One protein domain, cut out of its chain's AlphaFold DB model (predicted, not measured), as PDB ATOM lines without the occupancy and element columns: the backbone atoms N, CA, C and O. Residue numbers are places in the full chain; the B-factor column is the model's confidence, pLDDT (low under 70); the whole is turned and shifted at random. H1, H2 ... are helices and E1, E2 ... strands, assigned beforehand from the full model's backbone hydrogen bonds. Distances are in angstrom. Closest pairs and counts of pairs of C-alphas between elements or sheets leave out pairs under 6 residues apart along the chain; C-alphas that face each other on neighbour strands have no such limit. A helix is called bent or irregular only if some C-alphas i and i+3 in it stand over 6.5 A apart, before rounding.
ATOM      1  N   PRO A 219     242.605 248.073 276.244       46.53
ATOM      2  CA  PRO A 219     242.700 247.081 275.176       46.53
ATOM      3  C   PRO A 219     241.313 246.507 274.874       46.53
ATOM      4  O   PRO A 219     240.525 246.316 275.803       46.53
ATOM      5  N   GLN A 220     241.008 246.214 273.608       52.66
ATOM      6  CA  GLN A 220     239.689 245.704 273.211       52.66
ATOM      7  C   GLN A 220     239.273 244.486 274.053       52.66
ATOM      8  O   GLN A 220     238.134 244.412 274.495       52.66
ATOM      9  N   GLU A 221     240.215 243.601 274.391       60.28
ATOM     10  CA  GLU A 221     239.983 242.459 275.286       60.28
ATOM     11  C   GLU A 221     239.501 242.875 276.687       60.28
ATOM     12  O   GLU A 221     238.653 242.209 277.276       60.28
ATOM     13  N   VAL A 222     240.003 243.992 277.221       63.59
ATOM     14  CA  VAL A 222     239.608 244.533 278.529       63.59
ATOM     15  C   VAL A 222     238.262 245.255 278.439       63.59
ATOM     16  O   VAL A 222     237.442 245.096 279.340       63.59
ATOM     17  N   LYS A 223     237.979 245.982 277.347       60.69
ATOM     18  CA  LYS A 223     236.646 246.567 277.087       60.69
ATOM     19  C   LYS A 223     235.585 245.488 276.919       60.69
ATOM     20  O   LYS A 223     234.486 245.595 277.465       60.69
ATOM     21  N   GLU A 224     235.921 244.422 276.199       72.56
ATOM     22  CA  GLU A 224     235.076 243.247 276.030       72.56
ATOM     23  C   GLU A 224     234.896 242.515 277.350       72.56
ATOM     24  O   GLU A 224     233.767 242.188 277.696       72.56
ATOM     25  N   GLN A 225     235.958 242.316 278.135       78.62
ATOM     26  CA  GLN A 225     235.845 241.725 279.465       78.62
ATOM     27  C   GLN A 225     234.949 242.574 280.375       78.62
ATOM     28  O   GLN A 225     234.028 242.033 280.977       78.62
ATOM     29  N   ALA A 226     235.151 243.890 280.431       77.69
ATOM     30  CA  ALA A 226     234.337 244.795 281.237       77.69
ATOM     31  C   ALA A 226     232.869 244.809 280.780       77.69
ATOM     32  O   ALA A 226     231.962 244.755 281.608       77.69
ATOM     33  N   SER A 227     232.620 244.817 279.467       83.88
ATOM     34  CA  SER A 227     231.270 244.693 278.902       83.88
ATOM     35  C   SER A 227     230.648 243.340 279.249       83.88
ATOM     36  O   SER A 227     229.497 243.277 279.665       83.88
ATOM     37  N   ASN A 228     231.411 242.250 279.139       89.31
ATOM     38  CA  ASN A 228     230.965 240.900 279.477       89.31
ATOM     39  C   ASN A 228     230.639 240.775 280.971       89.31
ATOM     40  O   ASN A 228     229.630 240.166 281.319       89.31
ATOM     41  N   GLU A 229     231.444 241.378 281.846       91.69
ATOM     42  CA  GLU A 229     231.201 241.442 283.289       91.69
ATOM     43  C   GLU A 229     229.951 242.274 283.610       91.69
ATOM     44  O   GLU A 229     229.093 241.807 284.362       91.69
ATOM     45  N   LYS A 230     229.782 243.451 282.987       92.00
ATOM     46  CA  LYS A 230     228.560 244.271 283.098       92.00
ATOM     47  C   LYS A 230     227.321 243.498 282.636       92.00
ATOM     48  O   LYS A 230     226.316 243.472 283.341       92.00
ATOM     49  N   ILE A 231     227.395 242.844 281.477       93.50
ATOM     50  CA  ILE A 231     226.309 242.039 280.904       93.50
ATOM     51  C   ILE A 231     225.969 240.862 281.822       93.50
ATOM     52  O   ILE A 231     224.791 240.607 282.070       93.50
ATOM     53  N   ALA A 232     226.969 240.149 282.342       95.19
ATOM     54  CA  ALA A 232     226.754 239.038 283.263       95.19
ATOM     55  C   ALA A 232     226.073 239.515 284.554       95.19
ATOM     56  O   ALA A 232     225.027 238.984 284.921       95.19
ATOM     57  N   ALA A 233     226.591 240.578 285.174       95.62
ATOM     58  CA  ALA A 233     226.009 241.166 286.378       95.62
ATOM     59  C   ALA A 233     224.572 241.665 286.150       95.62
ATOM     60  O   ALA A 233     223.701 241.458 286.997       95.62
ATOM     61  N   TYR A 234     224.299 242.275 284.992       95.81
ATOM     62  CA  TYR A 234     222.961 242.713 284.598       95.81
ATOM     63  C   TYR A 234     221.989 241.533 284.464       95.81
ATOM     64  O   TYR A 234     220.875 241.572 284.994       95.81
ATOM     65  N   LYS A 235     222.413 240.449 283.800       96.75
ATOM     66  CA  LYS A 235     221.607 239.228 283.657       96.75
ATOM     67  C   LYS A 235     221.336 238.556 285.002       96.75
ATOM     68  O   LYS A 235     220.223 238.081 285.216       96.75
ATOM     69  N   ASP A 236     222.325 238.517 285.888       97.06
ATOM     70  CA  ASP A 236     222.195 237.907 287.213       97.06
ATOM     71  C   ASP A 236     221.263 238.722 288.113       97.06
ATOM     72  O   ASP A 236     220.371 238.159 288.747       97.06
ATOM     73  N   THR A 237     221.413 240.050 288.111       96.12
ATOM     74  CA  THR A 237     220.572 240.962 288.903       96.12
ATOM     75  C   THR A 237     219.117 240.880 288.464       96.12
ATOM     76  O   THR A 237     218.236 240.633 289.283       96.12
ATOM     77  N   THR A 238     218.857 241.002 287.159       96.12
ATOM     78  CA  THR A 238     217.483 240.963 286.633       96.12
ATOM     79  C   THR A 238     216.812 239.609 286.856       96.12
ATOM     80  O   THR A 238     215.624 239.561 287.150       96.12
ATOM     81  N   LYS A 239     217.560 238.500 286.812       96.00
ATOM     82  CA  LYS A 239     217.045 237.172 287.180       96.00
ATOM     83  C   LYS A 239     216.721 237.041 288.664       96.00
ATOM     84  O   LYS A 239     215.675 236.492 288.998       96.00
ATOM     85  N   ALA A 240     217.611 237.509 289.538       96.06
ATOM     86  CA  ALA A 240     217.423 237.417 290.982       96.06
ATOM     87  C   ALA A 240     216.225 238.257 291.452       96.06
ATOM     88  O   ALA A 240     215.417 237.791 292.249       96.06
ATOM     89  N   GLU A 241     216.079 239.473 290.923       95.56
ATOM     90  CA  GLU A 241     214.940 240.342 291.234       95.56
ATOM     91  C   GLU A 241     213.615 239.792 290.693       95.56
ATOM     92  O   GLU A 241     212.577 239.973 291.328       95.56
ATOM     93  N   MET A 242     213.651 239.062 289.573       95.06
ATOM     94  CA  MET A 242     212.470 238.440 288.974       95.06
ATOM     95  C   MET A 242     211.995 237.172 289.704       95.06
ATOM     96  O   MET A 242     210.829 236.797 289.587       95.06
ATOM     97  N   GLU A 243     212.863 236.494 290.464       94.62
ATOM     98  CA  GLU A 243     212.576 235.197 291.102       94.62
ATOM     99  C   GLU A 243     211.241 235.149 291.888       94.62
ATOM    100  O   GLU A 243     210.492 234.184 291.705       94.62
ATOM    101  N   PRO A 244     210.859 236.170 292.689       94.00
ATOM    102  CA  PRO A 244     209.584 236.180 293.414       94.00
ATOM    103  C   PRO A 244     208.343 236.249 292.512       94.00
ATOM    104  O   PRO A 244     207.249 235.897 292.953       94.00
ATOM    105  N   TYR A 245     208.505 236.703 291.269       93.75
ATOM    106  CA  TYR A 245     207.427 237.022 290.329       93.75
ATOM    107  C   TYR A 245     207.354 236.049 289.148       93.75
ATOM    108  O   TYR A 245     206.458 236.151 288.315       93.75
ATOM    109  N   ALA A 246     208.261 235.070 289.076       90.25
ATOM    110  CA  ALA A 246     208.410 234.161 287.937       90.25
ATOM    111  C   ALA A 246     207.162 233.315 287.605       90.25
ATOM    112  O   ALA A 246     207.127 232.673 286.562       90.25
ATOM    113  N   GLN A 247     206.166 233.253 288.493       92.25
ATOM    114  CA  GLN A 247     204.908 232.517 288.290       92.25
ATOM    115  C   GLN A 247     203.671 233.426 288.235       92.25
ATOM    116  O   GLN A 247     202.578 232.923 287.980       92.25
ATOM    117  N   ASP A 248     203.823 234.720 288.533       93.88
ATOM    118  CA  ASP A 248     202.722 235.684 288.510       93.88
ATOM    119  C   ASP A 248     203.233 237.119 288.306       93.88
ATOM    120  O   ASP A 248     203.598 237.822 289.251       93.88
ATOM    121  N   PHE A 249     203.219 237.583 287.058       93.38
ATOM    122  CA  PHE A 249     203.592 238.949 286.700       93.38
ATOM    123  C   PHE A 249     202.596 239.979 287.243       93.38
ATOM    124  O   PHE A 249     202.960 241.147 287.389       93.38
ATOM    125  N   ASN A 250     201.365 239.589 287.606       90.31
ATOM    126  CA  ASN A 250     200.410 240.530 288.199       90.31
ATOM    127  C   ASN A 250     200.890 241.041 289.557       90.31
ATOM    128  O   ASN A 250     200.620 242.190 289.892       90.31
ATOM    129  N   ALA A 251     201.670 240.249 290.296       90.56
ATOM    130  CA  ALA A 251     202.275 240.698 291.545       90.56
ATOM    131  C   ALA A 251     203.278 241.854 291.336       90.56
ATOM    132  O   ALA A 251     203.448 242.687 292.226       90.56
ATOM    133  N   ILE A 252     203.896 241.967 290.151       90.56
ATOM    134  CA  ILE A 252     204.689 243.152 289.776       90.56
ATOM    135  C   ILE A 252     203.755 244.350 289.569       90.56
ATOM    136  O   ILE A 252     204.024 245.441 290.070       90.56
ATOM    137  N   ILE A 253     202.638 244.135 288.867       88.75
ATOM    138  CA  ILE A 253     201.653 245.181 288.560       88.75
ATOM    139  C   ILE A 253     201.058 245.778 289.838       88.75
ATOM    140  O   ILE A 253     200.950 246.999 289.947       88.75
ATOM    141  N   GLU A 254     200.707 244.935 290.809       85.06
ATOM    142  CA  GLU A 254     200.193 245.360 292.115       85.06
ATOM    143  C   GLU A 254     201.204 246.223 292.886       85.06
ATOM    144  O   GLU A 254     200.817 247.191 293.539       85.06
ATOM    145  N   GLY A 255     202.505 245.937 292.766       80.25
ATOM    146  CA  GLY A 255     203.553 246.708 293.438       80.25
ATOM    147  C   GLY A 255     203.851 248.079 292.813       80.25
ATOM    148  O   GLY A 255     204.487 248.914 293.457       80.25
ATOM    149  N   TYR A 256     203.382 248.379 291.595       77.44
ATOM    150  CA  TYR A 256     203.631 249.692 290.977       77.44
ATOM    151  C   TYR A 256     202.949 250.860 291.689       77.44
ATOM    152  O   TYR A 256     203.412 251.995 291.563       77.44
ATOM    153  N   GLU A 257     201.907 250.608 292.486       67.12
ATOM    154  CA  GLU A 257     201.323 251.631 293.361       67.12
ATOM    155  C   GLU A 257     202.352 252.199 294.368       67.12
ATOM    156  O   GLU A 257     202.166 253.300 294.888       67.12
ATOM    157  N   GLU A 258     203.482 251.507 294.576       62.81
ATOM    158  CA  GLU A 258     204.580 251.894 295.469       62.81
ATOM    159  C   GLU A 258     205.834 252.434 294.736       62.81
ATOM    160  O   GLU A 258     206.891 252.568 295.351       62.81
ATOM    161  N   ASN A 259     205.745 252.793 293.444       68.62
ATOM    162  CA  ASN A 259     206.889 253.167 292.579       68.62
ATOM    163  C   ASN A 259     207.963 252.069 292.464       68.62
ATOM    164  O   ASN A 259     209.160 252.353 292.366       68.62
ATOM    165  N   MET A 260     207.537 250.809 292.498       78.75
ATOM    166  CA  MET A 260     208.429 249.665 292.377       78.75
ATOM    167  C   MET A 260     209.037 249.585 290.968       78.75
ATOM    168  O   MET A 260     208.343 249.748 289.968       78.75
ATOM    169  N   VAL A 261     210.337 249.314 290.892       87.06
ATOM    170  CA  VAL A 261     211.035 248.924 289.661       87.06
ATOM    171  C   VAL A 261     211.694 247.589 289.956       87.06
ATOM    172  O   VAL A 261     212.376 247.466 290.972       87.06
ATOM    173  N   VAL A 262     211.453 246.597 289.103       91.62
ATOM    174  CA  VAL A 262     211.940 245.228 289.308       91.62
ATOM    175  C   VAL A 262     212.709 244.782 288.077       91.62
ATOM    176  O   VAL A 262     212.250 244.964 286.947       91.62
ATOM    177  N   GLY A 263     213.879 244.194 288.282       94.94
ATOM    178  CA  GLY A 263     214.599 243.471 287.252       94.94
ATOM    179  C   GLY A 263     213.744 242.346 286.681       94.94
ATOM    180  O   GLY A 263     213.081 241.608 287.402       94.94
ATOM    181  N   PHE A 264     213.730 242.240 285.361       96.44
ATOM    182  CA  PHE A 264     212.849 241.339 284.642       96.44
ATOM    183  C   PHE A 264     213.661 240.380 283.784       96.44
ATOM    184  O   PHE A 264     214.506 240.802 282.991       96.44
ATOM    185  N   TYR A 265     213.354 239.092 283.914       97.44
ATOM    186  CA  TYR A 265     213.844 238.040 283.036       97.44
ATOM    187  C   TYR A 265     212.694 237.148 282.586       97.44
ATOM    188  O   TYR A 265     211.962 236.618 283.420       97.44
ATOM    189  N   SER A 266     212.575 236.927 281.280       97.06
ATOM    190  CA  SER A 266     211.626 235.957 280.739       97.06
ATOM    191  C   SER A 266     212.128 235.331 279.441       97.06
ATOM    192  O   SER A 266     212.857 235.963 278.674       97.06
ATOM    193  N   GLU A 267     211.727 234.083 279.206       97.50
ATOM    194  CA  GLU A 267     211.886 233.371 277.938       97.50
ATOM    195  C   GLU A 267     210.493 233.155 277.349       97.50
ATOM    196  O   GLU A 267     209.606 232.650 278.044       97.50
ATOM    197  N   GLY A 268     210.287 233.538 276.092       96.25
ATOM    198  CA  GLY A 268     208.962 233.531 275.492       96.25
ATOM    199  C   GLY A 268     208.943 233.586 273.972       96.25
ATOM    200  O   GLY A 268     209.979 233.539 273.311       96.25
ATOM    201  N   THR A 269     207.733 233.673 273.428       97.81
ATOM    202  CA  THR A 269     207.463 233.799 271.993       97.81
ATOM    203  C   THR A 269     206.743 235.111 271.713       97.81
ATOM    204  O   THR A 269     205.794 235.453 272.419       97.81
ATOM    205  N   ILE A 270     207.176 235.835 270.682       97.06
ATOM    206  CA  ILE A 270     206.503 237.052 270.218       97.06
ATOM    207  C   ILE A 270     205.171 236.686 269.558       97.06
ATOM    208  O   ILE A 270     205.116 235.826 268.682       97.06
ATOM    209  N   TRP A 271     204.104 237.364 269.968       93.56
ATOM    210  CA  TRP A 271     202.768 237.249 269.379       93.56
ATOM    211  C   TRP A 271     202.529 238.270 268.265       93.56
ATOM    212  O   TRP A 271     201.729 238.028 267.370       93.56
ATOM    213  N   GLY A 272     203.214 239.409 268.317       89.12
ATOM    214  CA  GLY A 272     203.114 240.455 267.307       89.12
ATOM    215  C   GLY A 272     203.409 241.839 267.869       89.12
ATOM    216  O   GLY A 272     203.593 242.020 269.078       89.12
ATOM    217  N   GLU A 273     203.464 242.812 266.965       85.31
ATOM    218  CA  GLU A 273     203.504 244.229 267.317       85.31
ATOM    219  C   GLU A 273     202.135 244.665 267.854       85.31
ATOM    220  O   GLU A 273     201.093 244.373 267.262       85.31
ATOM    221  N   GLU A 274     202.134 245.368 268.982       78.19
ATOM    222  CA  GLU A 274     200.924 245.926 269.568       78.19
ATOM    223  C   GLU A 274     200.545 247.212 268.830       78.19
ATOM    224  O   GLU A 274     201.252 248.220 268.881       78.19
ATOM    225  N   VAL A 275     199.392 247.187 268.158       71.06
ATOM    226  CA  VAL A 275     198.878 248.319 267.380       71.06
ATOM    227  C   VAL A 275     197.536 248.759 267.958       71.06
ATOM    228  O   VAL A 275     196.523 248.081 267.802       71.06
ATOM    229  N   GLY A 276     197.493 249.931 268.593       65.50
ATOM    230  CA  GLY A 276     196.246 250.465 269.139       65.50
ATOM    231  C   GLY A 276     196.426 251.652 270.077       65.50
ATOM    232  O   GLY A 276     197.539 252.050 270.410       65.50
ATOM    233  N   GLU A 277     195.304 252.231 270.511       64.38
ATOM    234  CA  GLU A 277     195.294 253.186 271.621       64.38
ATOM    235  C   GLU A 277     195.360 252.412 272.942       64.38
ATOM    236  O   GLU A 277     194.428 251.684 273.289       64.38
ATOM    237  N   TYR A 278     196.454 252.578 273.681       68.50
ATOM    238  CA  TYR A 278     196.644 251.999 275.005       68.50
ATOM    239  C   TYR A 278     196.647 253.085 276.077       68.50
ATOM    240  O   TYR A 278     197.018 254.240 275.849       68.50
ATOM    241  N   LYS A 279     196.251 252.701 277.289       65.69
ATOM    242  CA  LYS A 279     196.374 253.560 278.460       65.69
ATOM    243  C   LYS A 279     197.606 253.110 279.240       65.69
ATOM    244  O   LYS A 279     197.611 252.018 279.801       65.69
ATOM    245  N   SER A 280     198.645 253.943 279.276       67.12
ATOM    246  CA  SER A 280     199.707 253.801 280.280       67.12
ATOM    247  C   SER A 280     199.137 254.239 281.630       67.12
ATOM    248  O   SER A 280     198.475 255.281 281.705       67.12
ATOM    249  N   ILE A 281     199.299 253.421 282.675       65.19
ATOM    250  CA  ILE A 281     198.605 253.662 283.956       65.19
ATOM    251  C   ILE A 281     199.560 253.850 285.143       65.19
ATOM    252  O   ILE A 281     199.132 254.373 286.169       65.19
ATOM    253  N   ALA A 282     200.855 253.564 285.014       69.12
ATOM    254  CA  ALA A 282     201.844 253.891 286.045       69.12
ATOM    255  C   ALA A 282     203.273 253.891 285.481       69.12
ATOM    256  O   ALA A 282     203.533 253.236 284.471       69.12
ATOM    257  N   GLY A 283     204.183 254.594 286.163       64.62
ATOM    258  CA  GLY A 283     205.614 254.672 285.841       64.62
ATOM    259  C   GLY A 283     206.014 255.857 284.950       64.62
ATOM    260  O   GLY A 283     205.250 256.807 284.762       64.62
ATOM    261  N   THR A 284     207.251 255.838 284.443       63.53
ATOM    262  CA  THR A 284     207.793 256.877 283.543       63.53
ATOM    263  C   THR A 284     207.115 256.792 282.172       63.53
ATOM    264  O   THR A 284     207.034 255.696 281.635       63.53
ATOM    265  N   PRO A 285     206.659 257.896 281.553       63.62
ATOM    266  CA  PRO A 285     206.046 257.836 280.226       63.62
ATOM    267  C   PRO A 285     206.964 257.175 279.187       63.62
ATOM    268  O   PRO A 285     208.143 257.523 279.100       63.62
ATOM    269  N   LEU A 286     206.427 256.245 278.390       67.81
ATOM    270  CA  LEU A 286     207.112 255.743 277.195       67.81
ATOM    271  C   LEU A 286     207.260 256.876 276.178       67.81
ATOM    272  O   LEU A 286     206.380 257.736 276.062       67.81
ATOM    273  N   ALA A 287     208.365 256.873 275.438       68.00
ATOM    274  CA  ALA A 287     208.513 257.786 274.318       68.00
ATOM    275  C   ALA A 287     207.504 257.423 273.209       68.00
ATOM    276  O   ALA A 287     207.084 256.274 273.070       68.00
ATOM    277  N   SER A 288     207.052 258.424 272.451       66.69
ATOM    278  CA  SER A 288     205.980 258.263 271.455       66.69
ATOM    279  C   SER A 288     206.370 257.418 270.237       66.69
ATOM    280  O   SER A 288     205.514 257.076 269.430       66.69
ATOM    281  N   ASP A 289     207.658 257.149 270.076       70.56
ATOM    282  CA  ASP A 289     208.299 256.423 268.982       70.56
ATOM    283  C   ASP A 289     208.697 254.984 269.361       70.56
ATOM    284  O   ASP A 289     209.331 254.292 268.566       70.56
ATOM    285  N   VAL A 290     208.313 254.517 270.552       78.44
ATOM    286  CA  VAL A 290     208.616 253.160 271.019       78.44
ATOM    287  C   VAL A 290     207.666 252.151 270.383       78.44
ATOM    288  O   VAL A 290     206.456 252.197 270.615       78.44
ATOM    289  N   SER A 291     208.224 251.192 269.643       85.31
ATOM    290  CA  SER A 291     207.490 250.004 269.203       85.31
ATOM    291  C   SER A 291     207.248 249.069 270.385       85.31
ATOM    292  O   SER A 291     208.152 248.791 271.177       85.31
ATOM    293  N   LEU A 292     206.022 248.570 270.499       89.44
ATOM    294  CA  LEU A 292     205.597 247.678 271.570       89.44
ATOM    295  C   LEU A 292     205.306 246.299 270.999       89.44
ATOM    296  O   LEU A 292     204.603 246.187 270.003       89.44
ATOM    297  N   TYR A 293     205.815 245.253 271.642       92.56
ATOM    298  CA  TYR A 293     205.578 243.871 271.217       92.56
ATOM    299  C   TYR A 293     205.013 243.048 272.357       92.56
ATOM    300  O   TYR A 293     205.491 243.144 273.488       92.56
ATOM    301  N   ILE A 294     204.010 242.229 272.060       94.00
ATOM    302  CA  ILE A 294     203.452 241.285 273.026       94.00
ATOM    303  C   ILE A 294     204.231 239.980 272.944       94.00
ATOM    304  O   ILE A 294     204.462 239.445 271.858       94.00
ATOM    305  N   ALA A 295     204.614 239.463 274.104       96.25
ATOM    306  CA  ALA A 295     205.287 238.188 274.246       96.25
ATOM    307  C   ALA A 295     204.574 237.326 275.290       96.25
ATOM    308  O   ALA A 295     204.102 237.826 276.312       96.25
ATOM    309  N   GLU A 296     204.527 236.023 275.038       96.75
ATOM    310  CA  GLU A 296     204.051 235.019 275.987       96.75
ATOM    311  C   GLU A 296     205.241 234.218 276.494       96.75
ATOM    312  O   GLU A 296     206.024 233.691 275.700       96.75
ATOM    313  N   ASP A 297     205.398 234.146 277.812       96.56
ATOM    314  CA  ASP A 297     206.458 233.355 278.419       96.56
ATOM    315  C   ASP A 297     206.175 231.844 278.368       96.56
ATOM    316  O   ASP A 297     205.081 231.382 278.045       96.56
ATOM    317  N   THR A 298     207.169 231.038 278.737       94.50
ATOM    318  CA  THR A 298     207.028 229.568 278.785       94.50
ATOM    319  C   THR A 298     205.946 229.042 279.744       94.50
ATOM    320  O   THR A 298     205.612 227.855 279.691       94.50
ATOM    321  N   THR A 299     205.400 229.886 280.622       93.94
ATOM    322  CA  THR A 299     204.328 229.552 281.572       93.94
ATOM    323  C   THR A 299     202.941 230.002 281.099       93.94
ATOM    324  O   THR A 299     201.943 229.625 281.715       93.94
ATOM    325  N   GLY A 300     202.863 230.745 279.991       94.19
ATOM    326  CA  GLY A 300     201.633 231.306 279.435       94.19
ATOM    327  C   GLY A 300     201.311 232.728 279.905       94.19
ATOM    328  O   GLY A 300     200.206 233.219 279.676       94.19
ATOM    329  N   GLN A 301     202.237 233.390 280.600       94.81
ATOM    330  CA  GLN A 301     202.060 234.761 281.071       94.81
ATOM    331  C   GLN A 301     202.440 235.760 279.983       94.81
ATOM    332  O   GLN A 301     203.479 235.635 279.335       94.81
ATOM    333  N   LEU A 302     201.608 236.787 279.817       94.69
ATOM    334  CA  LEU A 302     201.826 237.840 278.832       94.69
ATOM    335  C   LEU A 302     202.607 239.010 279.427       94.69
ATOM    336  O   LEU A 302     202.345 239.459 280.545       94.69
ATOM    337  N   TYR A 303     203.529 239.545 278.637       95.06
ATOM    338  CA  TYR A 303     204.259 240.771 278.929       95.06
ATOM    339  C   TYR A 303     204.480 241.571 277.645       95.06
ATOM    340  O   TYR A 303     204.389 241.050 276.534       95.06
ATOM    341  N   CYS A 304     204.739 242.864 277.805       93.62
ATOM    342  CA  CYS A 304     205.012 243.777 276.709       93.62
ATOM    343  C   CYS A 304     206.489 244.175 276.711       93.62
ATOM    344  O   CYS A 304     207.049 244.511 277.754       93.62
ATOM    345  N   ILE A 305     207.111 244.164 275.540       93.69
ATOM    346  CA  ILE A 305     208.483 244.613 275.321       93.69
ATOM    347  C   ILE A 305     208.429 246.017 274.722       93.69
ATOM    348  O   ILE A 305     207.916 246.203 273.619       93.69
ATOM    349  N   ALA A 306     208.991 246.993 275.434       90.94
ATOM    350  CA  ALA A 306     209.277 248.321 274.906       90.94
ATOM    351  C   ALA A 306     210.543 248.261 274.045       90.94
ATOM    352  O   ALA A 306     211.658 248.383 274.547       90.94
ATOM    353  N   ASN A 307     210.384 248.014 272.751       88.62
ATOM    354  CA  ASN A 307     211.484 247.723 271.843       88.62
ATOM    355  C   ASN A 307     212.189 249.006 271.376       88.62
ATOM    356  O   ASN A 307     211.876 249.584 270.335       88.62
ATOM    357  N   GLN A 308     213.160 249.442 272.174       88.44
ATOM    358  CA  GLN A 308     213.957 250.647 271.956       88.44
ATOM    359  C   GLN A 308     215.426 250.400 272.312       88.44
ATOM    360  O   GLN A 308     215.736 249.557 273.152       88.44
ATOM    361  N   ILE A 309     216.327 251.142 271.674       88.62
ATOM    362  CA  ILE A 309     217.726 251.256 272.087       88.62
ATOM    363  C   ILE A 309     217.839 252.464 273.011       88.62
ATOM    364  O   ILE A 309     217.370 253.542 272.656       88.62
ATOM    365  N   LEU A 310     218.476 252.290 274.168       87.69
ATOM    366  CA  LEU A 310     218.892 253.379 275.049       87.69
ATOM    367  C   LEU A 310     220.337 253.754 274.712       87.69
ATOM    368  O   LEU A 310     221.253 252.962 274.937       87.69
ATOM    369  N   ASN A 311     220.536 254.942 274.147       85.19
ATOM    370  CA  ASN A 311     221.859 255.466 273.816       85.19
ATOM    371  C   ASN A 311     222.577 255.983 275.076       85.19
ATOM    372  O   ASN A 311     221.944 256.287 276.089       85.19
ATOM    373  N   GLU A 312     223.904 256.108 275.010       83.50
ATOM    374  CA  GLU A 312     224.748 256.610 276.114       83.50
ATOM    375  C   GLU A 312     224.379 258.038 276.546       83.50
ATOM    376  O   GLU A 312     224.465 258.387 277.720       83.50
ATOM    377  N   ASP A 313     223.897 258.862 275.611       80.69
ATOM    378  CA  ASP A 313     223.425 260.225 275.879       80.69
ATOM    379  C   ASP A 313     222.013 260.279 276.503       80.69
ATOM    380  O   ASP A 313     221.476 261.362 276.750       80.69
ATOM    381  N   GLY A 314     221.407 259.115 276.763       80.38
ATOM    382  CA  GLY A 314     220.069 258.967 277.330       80.38
ATOM    383  C   GLY A 314     218.931 259.126 276.319       80.38
ATOM    384  O   GLY A 314     217.764 259.086 276.716       80.38
ATOM    385  N   THR A 315     219.229 259.311 275.029       84.38
ATOM    386  CA  THR A 315     218.204 259.310 273.978       84.38
ATOM    387  C   THR A 315     217.749 257.892 273.645       84.38
ATOM    388  O   THR A 315     218.459 256.917 273.895       84.38
ATOM    389  N   VAL A 316     216.556 257.776 273.060       82.38
ATOM    390  CA  VAL A 316     216.021 256.502 272.568       82.38
ATOM    391  C   VAL A 316     215.996 256.476 271.046       82.38
ATOM    392  O   VAL A 316     215.790 257.504 270.400       82.38
ATOM    393  N   SER A 317     216.234 255.304 270.470       82.81
ATOM    394  CA  SER A 317     216.113 255.059 269.032       82.81
ATOM    395  C   SER A 317     215.449 253.710 268.760       82.81
ATOM    396  O   SER A 317     215.312 252.871 269.654       82.81
ATOM    397  N   THR A 318     215.001 253.498 267.521       79.81
ATOM    398  CA  THR A 318     214.396 252.229 267.105       79.81
ATOM    399  C   THR A 318     215.388 251.083 267.300       79.81
ATOM    400  O   THR A 318     216.535 251.172 266.868       79.81
ATOM    401  N   ALA A 319     214.934 250.017 267.960       82.06
ATOM    402  CA  ALA A 319     215.733 248.827 268.211       82.06
ATOM    403  C   ALA A 319     215.754 247.875 267.007       82.06
ATOM    404  O   ALA A 319     216.116 248.263 265.899       82.06
ATOM    405  N   ILE A 320     215.422 246.608 267.236       85.62
ATOM    406  CA  ILE A 320     215.423 245.547 266.230       85.62
ATOM    407  C   ILE A 320     213.999 245.236 265.793       85.62
ATOM    408  O   ILE A 320     213.069 245.394 266.568       85.62
ATOM    409  N   GLU A 321     213.808 244.749 264.577       87.62
ATOM    410  CA  GLU A 321     212.499 244.233 264.178       87.62
ATOM    411  C   GLU A 321     212.241 242.887 264.880       87.62
ATOM    412  O   GLU A 321     213.102 242.000 264.869       87.62
ATOM    413  N   LEU A 322     211.085 242.764 265.534       91.88
ATOM    414  CA  LEU A 322     210.597 241.519 266.125       91.88
ATOM    415  C   LEU A 322     209.402 241.029 265.309       91.88
ATOM    416  O   LEU A 322     208.510 241.813 264.983       91.88
ATOM    417  N   GLU A 323     209.376 239.738 264.999       93.56
ATOM    418  CA  GLU A 323     208.315 239.113 264.211       93.56
ATOM    419  C   GLU A 323     207.489 238.143 265.062       93.56
ATOM    420  O   GLU A 323     207.979 237.533 266.013       93.56
ATOM    421  N   GLU A 324     206.214 237.972 264.709       95.69
ATOM    422  CA  GLU A 324     205.372 236.931 265.301       95.69
ATOM    423  C   GLU A 324     206.039 235.551 265.146       95.69
ATOM    424  O   GLU A 324     206.426 235.138 264.053       95.69
ATOM    425  N   GLY A 325     206.161 234.824 266.257       95.56
ATOM    426  CA  GLY A 325     206.826 233.525 266.329       95.56
ATOM    427  C   GLY A 325     208.297 233.574 266.750       95.56
ATOM    428  O   GLY A 325     208.845 232.515 267.087       95.56
ATOM    429  N   ASP A 326     208.923 234.754 266.804       97.00
ATOM    430  CA  ASP A 326     210.296 234.892 267.297       97.00
ATOM    431  C   ASP A 326     210.425 234.357 268.725       97.00
ATOM    432  O   ASP A 326     209.646 234.697 269.617       97.00
ATOM    433  N   GLN A 327     211.443 233.524 268.948       97.88
ATOM    434  CA  GLN A 327     211.812 233.057 270.280       97.88
ATOM    435  C   GLN A 327     212.712 234.100 270.929       97.88
ATOM    436  O   GLN A 327     213.780 234.409 270.397       97.88
ATOM    437  N   VAL A 328     212.308 234.628 272.081       97.12
ATOM    438  CA  VAL A 328     213.024 235.706 272.763       97.12
ATOM    439  C   VAL A 328     213.406 235.328 274.185       97.12
ATOM    440  O   VAL A 328     212.639 234.694 274.910       97.12
ATOM    441  N   LYS A 329     214.588 235.769 274.614       97.81
ATOM    442  CA  LYS A 329     214.929 235.924 276.030       97.81
ATOM    443  C   LYS A 329     215.155 237.392 276.310       97.81
ATOM    444  O   LYS A 329     215.948 238.031 275.622       97.81
ATOM    445  N   VAL A 330     214.473 237.921 277.310       96.94
ATOM    446  CA  VAL A 330     214.490 239.349 277.619       96.94
ATOM    447  C   VAL A 330     215.097 239.545 278.994       96.94
ATOM    448  O   VAL A 330     214.634 238.934 279.954       96.94
ATOM    449  N   TRP A 331     216.111 240.405 279.087       98.00
ATOM    450  CA  TRP A 331     216.605 240.951 280.348       98.00
ATOM    451  C   TRP A 331     216.375 242.455 280.336       98.00
ATOM    452  O   TRP A 331     216.821 243.154 279.421       98.00
ATOM    453  N   GLY A 332     215.663 242.952 281.336       95.62
ATOM    454  CA  GLY A 332     215.182 244.323 281.352       95.62
ATOM    455  C   GLY A 332     214.785 244.788 282.739       95.62
ATOM    456  O   GLY A 332     215.016 244.101 283.730       95.62
ATOM    457  N   TYR A 333     214.115 245.932 282.783       92.94
ATOM    458  CA  TYR A 333     213.403 246.383 283.970       92.94
ATOM    459  C   TYR A 333     211.920 246.541 283.673       92.94
ATOM    460  O   TYR A 333     211.516 247.189 282.704       92.94
ATOM    461  N   ALA A 334     211.119 245.951 284.545       91.88
ATOM    462  CA  ALA A 334     209.693 246.164 284.635       91.88
ATOM    463  C   ALA A 334     209.457 247.416 285.493       91.88
ATOM    464  O   ALA A 334     209.736 247.427 286.694       91.88
ATOM    465  N   SER A 335     209.001 248.494 284.857       81.62
ATOM    466  CA  SER A 335     208.732 249.782 285.523       81.62
ATOM    467  C   SER A 335     207.326 250.324 285.262       81.62
ATOM    468  O   SER A 335     206.961 251.382 285.776       81.62
ATOM    469  N   GLN A 336     206.548 249.636 284.424       85.56
ATOM    470  CA  GLN A 336     205.240 250.081 283.963       85.56
ATOM    471  C   GLN A 336     204.321 248.895 283.678       85.56
ATOM    472  O   GLN A 336     204.748 247.737 283.599       85.56
ATOM    473  N   TYR A 337     203.050 249.205 283.448       88.19
ATOM    474  CA  TYR A 337     202.095 248.279 282.863       88.19
ATOM    475  C   TYR A 337     201.202 248.984 281.842       88.19
ATOM    476  O   TYR A 337     200.936 250.187 281.939       88.19
ATOM    477  N   LEU A 338     200.721 248.205 280.879       86.62
ATOM    478  CA  LEU A 338     199.736 248.624 279.888       86.62
ATOM    479  C   LEU A 338     198.407 247.954 280.187       86.62
ATOM    480  O   LEU A 338     198.369 246.765 280.501       86.62
ATOM    481  N   GLU A 339     197.325 248.718 280.076       87.12
ATOM    482  CA  GLU A 339     195.971 248.172 280.032       87.12
ATOM    483  C   GLU A 339     195.526 248.065 278.571       87.12
ATOM    484  O   GLU A 339     195.433 249.074 277.865       87.12
ATOM    485  N   LEU A 340     195.280 246.833 278.132       82.31
ATOM    486  CA  LEU A 340     194.761 246.507 276.805       82.31
ATOM    487  C   LEU A 340     193.240 246.745 276.746       82.31
ATOM    488  O   LEU A 340     192.577 246.889 277.774       82.31
ATOM    489  N   GLN A 341     192.656 246.741 275.542       73.31
ATOM    490  CA  GLN A 341     191.240 247.095 275.316       73.31
ATOM    491  C   GLN A 341     190.223 246.243 276.102       73.31
ATOM    492  O   GLN A 341     189.105 246.694 276.351       73.31
ATOM    493  N   GLU A 342     190.599 245.037 276.527       74.75
ATOM    494  CA  GLU A 342     189.747 244.129 277.307       74.75
ATOM    495  C   GLU A 342     189.923 244.279 278.833       74.75
ATOM    496  O   GLU A 342     189.374 243.494 279.607       74.75
ATOM    497  N   GLY A 343     190.677 245.288 279.285       81.88
ATOM    498  CA  GLY A 343     190.985 245.534 280.699       81.88
ATOM    499  C   GLY A 343     192.091 244.634 281.262       81.88
ATOM    500  O   GLY A 343     192.400 244.714 282.452       81.88
ATOM    501  N   LEU A 344     192.690 243.784 280.421       85.62
ATOM    502  CA  LEU A 344     193.870 243.002 280.769       85.62
ATOM    503  C   LEU A 344     195.056 243.942 280.984       85.62
ATOM    504  O   LEU A 344     195.347 244.783 280.133       85.62
ATOM    505  N   LYS A 345     195.747 243.775 282.111       89.69
ATOM    506  CA  LYS A 345     196.969 244.508 282.424       89.69
ATOM    507  C   LYS A 345     198.168 243.599 282.232       89.69
ATOM    508  O   LYS A 345     198.168 242.482 282.737       89.69
ATOM    509  N   ILE A 346     199.180 244.097 281.540       91.62
ATOM    510  CA  ILE A 346     200.438 243.383 281.329       91.62
ATOM    511  C   ILE A 346     201.610 244.277 281.697       91.62
ATOM    512  O   ILE A 346     201.574 245.492 281.489       91.62
ATOM    513  N   VAL A 347     202.655 243.672 282.251       92.81
ATOM    514  CA  VAL A 347     203.901 244.366 282.580       92.81
ATOM    515  C   VAL A 347     204.571 244.841 281.294       92.81
ATOM    516  O   VAL A 347     204.658 244.083 280.332       92.81
ATOM    517  N   VAL A 348     205.072 246.077 281.290       91.94
ATOM    518  CA  VAL A 348     205.970 246.571 280.243       91.94
ATOM    519  C   VAL A 348     207.396 246.485 280.734       91.94
ATOM    520  O   VAL A 348     207.745 247.006 281.796       91.94
ATOM    521  N   VAL A 349     208.217 245.858 279.912       92.94
ATOM    522  CA  VAL A 349     209.631 245.652 280.148       92.94
ATOM    523  C   VAL A 349     210.399 246.574 279.225       92.94
ATOM    524  O   VAL A 349     210.192 246.558 278.013       92.94
ATOM    525  N   GLN A 350     211.306 247.355 279.799       91.56
ATOM    526  CA  GLN A 350     212.344 248.051 279.050       91.56
ATOM    527  C   GLN A 350     213.560 247.123 278.971       91.56
ATOM    528  O   GLN A 350     214.227 246.917 279.989       91.56
ATOM    529  N   PRO A 351     213.818 246.493 277.814       93.06
ATOM    530  CA  PRO A 351     214.902 245.540 277.673       93.06
ATOM    531  C   PRO A 351     216.248 246.272 277.631       93.06
ATOM    532  O   PRO A 351     216.447 247.178 276.828       93.06
ATOM    533  N   GLY A 352     217.197 245.845 278.462       94.12
ATOM    534  CA  GLY A 352     218.610 246.181 278.267       94.12
ATOM    535  C   GLY A 352     219.294 245.196 277.321       94.12
ATOM    536  O   GLY A 352     220.224 245.553 276.595       94.12
ATOM    537  N   ILE A 353     218.812 243.949 277.295       96.44
ATOM    538  CA  ILE A 353     219.329 242.863 276.462       96.44
ATOM    539  C   ILE A 353     218.158 242.028 275.948       96.44
ATOM    540  O   ILE A 353     217.269 241.650 276.714       96.44
ATOM    541  N   ILE A 354     218.209 241.669 274.670       95.88
ATOM    542  CA  ILE A 354     217.306 240.690 274.072       95.88
ATOM    543  C   ILE A 354     218.119 239.624 273.338       95.88
ATOM    544  O   ILE A 354     219.066 239.935 272.629       95.88
ATOM    545  N   GLU A 355     217.786 238.353 273.525       96.31
ATOM    546  CA  GLU A 355     218.286 237.256 272.696       96.31
ATOM    547  C   GLU A 355     217.141 236.789 271.803       96.31
ATOM    548  O   GLU A 355     216.202 236.182 272.307       96.31
ATOM    549  N   ARG A 356     217.198 237.081 270.503       95.50
ATOM    550  CA  ARG A 356     216.164 236.719 269.522       95.50
ATOM    551  C   ARG A 356     216.666 235.563 268.667       95.50
ATOM    552  O   ARG A 356     217.681 235.693 267.993       95.50
ATOM    553  N   ASN A 357     215.972 234.429 268.681       94.88
ATOM    554  CA  ASN A 357     216.324 233.220 267.927       94.88
ATOM    555  C   ASN A 357     217.789 232.770 268.134       94.88
ATOM    556  O   ASN A 357     218.422 232.225 267.228       94.88
ATOM    557  N   GLY A 358     218.330 232.994 269.337       92.19
ATOM    558  CA  GLY A 358     219.716 232.685 269.706       92.19
ATOM    559  C   GLY A 358     220.736 233.792 269.410       92.19
ATOM    560  O   GLY A 358     221.901 233.645 269.772       92.19
ATOM    561  N   GLU A 359     220.324 234.901 268.794       94.44
ATOM    562  CA  GLU A 359     221.162 236.077 268.555       94.44
ATOM    563  C   GLU A 359     221.024 237.076 269.710       94.44
ATOM    564  O   GLU A 359     219.947 237.626 269.944       94.44
ATOM    565  N   LEU A 360     222.116 237.314 270.440       92.62
ATOM    566  CA  LEU A 360     222.164 238.283 271.533       92.62
ATOM    567  C   LEU A 360     222.320 239.710 270.991       92.62
ATOM    568  O   LEU A 360     223.287 240.013 270.296       92.62
ATOM    569  N   VAL A 361     221.433 240.606 271.406       93.69
ATOM    570  CA  VAL A 361     221.441 242.026 271.062       93.69
ATOM    571  C   VAL A 361     221.430 242.865 272.341       93.69
ATOM    572  O   VAL A 361     220.613 242.664 273.240       93.69
ATOM    573  N   ILE A 362     222.355 243.824 272.413       93.44
ATOM    574  CA  ILE A 362     222.454 244.796 273.507       93.44
ATOM    575  C   ILE A 362     221.683 246.054 273.117       93.44
ATOM    576  O   ILE A 362     222.056 246.733 272.153       93.44
ATOM    577  N   LEU A 363     220.622 246.344 273.867       92.56
ATOM    578  CA  LEU A 363     219.718 247.468 273.635       92.56
ATOM    579  C   LEU A 363     220.038 248.665 274.537       92.56
ATOM    580  O   LEU A 363     219.846 249.797 274.114       92.56
ATOM    581  N   ASP A 364     220.612 248.438 275.719       92.38
ATOM    582  CA  ASP A 364     221.172 249.503 276.554       92.38
ATOM    583  C   ASP A 364     222.666 249.684 276.260       92.38
ATOM    584  O   ASP A 364     223.491 248.828 276.596       92.38
ATOM    585  N   LYS A 365     223.027 250.794 275.606       89.06
ATOM    586  CA  LYS A 365     224.417 251.084 275.226       89.06
ATOM    587  C   LYS A 365     225.333 251.264 276.436       89.06
ATOM    588  O   LYS A 365     226.501 250.915 276.325       89.06
ATOM    589  N   ASN A 366     224.805 251.626 277.609       87.75
ATOM    590  CA  ASN A 366     225.594 251.751 278.843       87.75
ATOM    591  C   ASN A 366     226.169 250.408 279.344       87.75
ATOM    592  O   ASN A 366     227.077 250.372 280.189       87.75
TER     593      ASN A 366
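What this domain is: This is residues 219 to 366 of the 370 residues of an uncharacterized protein of Ruminococcus sp. AM58-7XD (UniProt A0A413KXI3). A small closed barrel of five strands, E1, E3, E4, E7 and E6, makes the body, with the short strands E2, E5 and E8 paired onto it. The long helix H1 crosses the outside of the barrel, its residues 220 to 226 sticking out beyond the body, and the short helix H2 packs across E6 and E7. The printed part has 148 residues, with two named helices and eight named strands that follow along the chain as H1 H2 E1 E2 E3 E4 E5 E6 E7 E8; the class is mixed, helices and strands, and the sheet is mixed. It is compact, with a radius of gyration of the C-alphas of 14.9 A, yet elongated, spanning 53 by 30 by 29 A.

Where its parts are: Find C-alpha 220 at (239.689, 245.704, 273.211); from there H1 runs 37.5 A to residue 245, irregular where C-alphas 241 and 244 are 7.1 A apart. H2 is residues 250 to 258, neither bent nor irregular, but only just: C-alphas 254 and 257 are 6.5 A apart. E1, residues 262 to 273, starts at (211.940, 245.228, 289.308) and bends by 95 degrees at residue 269. Next come E2 at residues 279 to 282, E3 at 291 to 297, E4 at 302 to 310 and E5 at 316 to 318. E6, residues 327 to 339, 24.0 A long, bends by 106 degrees at residue 335; E7, residues 345 to 356, 24.4 A long, bends by 97 degrees at 352. E8, residues 359 to 362, ends at (222.454, 244.796, 273.507).

How they stand to each other: Go round the ring: E1 and E3 are antiparallel (N 269 to O 296, 2.8 A), as are E3 and E4 (N 295 to O 303, 2.9 A). E4 and E7 are parallel, with N 304 and O 347 2.8 A apart. E7 and E6 are antiparallel (N 331 to O 353, 2.9 A), and so are E6 and E1 (N 264 to O 332, 2.8 A). E3 E4 E5 and E6 E7 E8 are meanders, each strand the antiparallel neighbour of the one before; N 309 and O 317 are 2.8 A apart, N 361 and O 354 2.7 A. E2 is antiparallel to E6, with N 339 and O 279 3.3 A apart. H1 is on the barrel, outside it, at a height over the sheet of 9.7 A, across the strands; its closest C-alphas to E1 are those of Thr 238 and Gly 263, 3.9 A. H2 is on it too, outside, at a height of 8.0 A; the closest C-alphas to E7 are those of Ile 253 and Val 347, 6.4 A. O i to N i+4 pairs are within hydrogen-bond range in 20 of 22 for H1 and 3 of 5 for H2.

The domain as a whole: The two C-alphas farthest apart, of Pro 219 and Glu 342, are 53.1 A apart. The printed part has no cut, and no link is long. Its mean pLDDT is 86.5, under 70 at residues 219 to 223, 257 to 259 and 276 to 288.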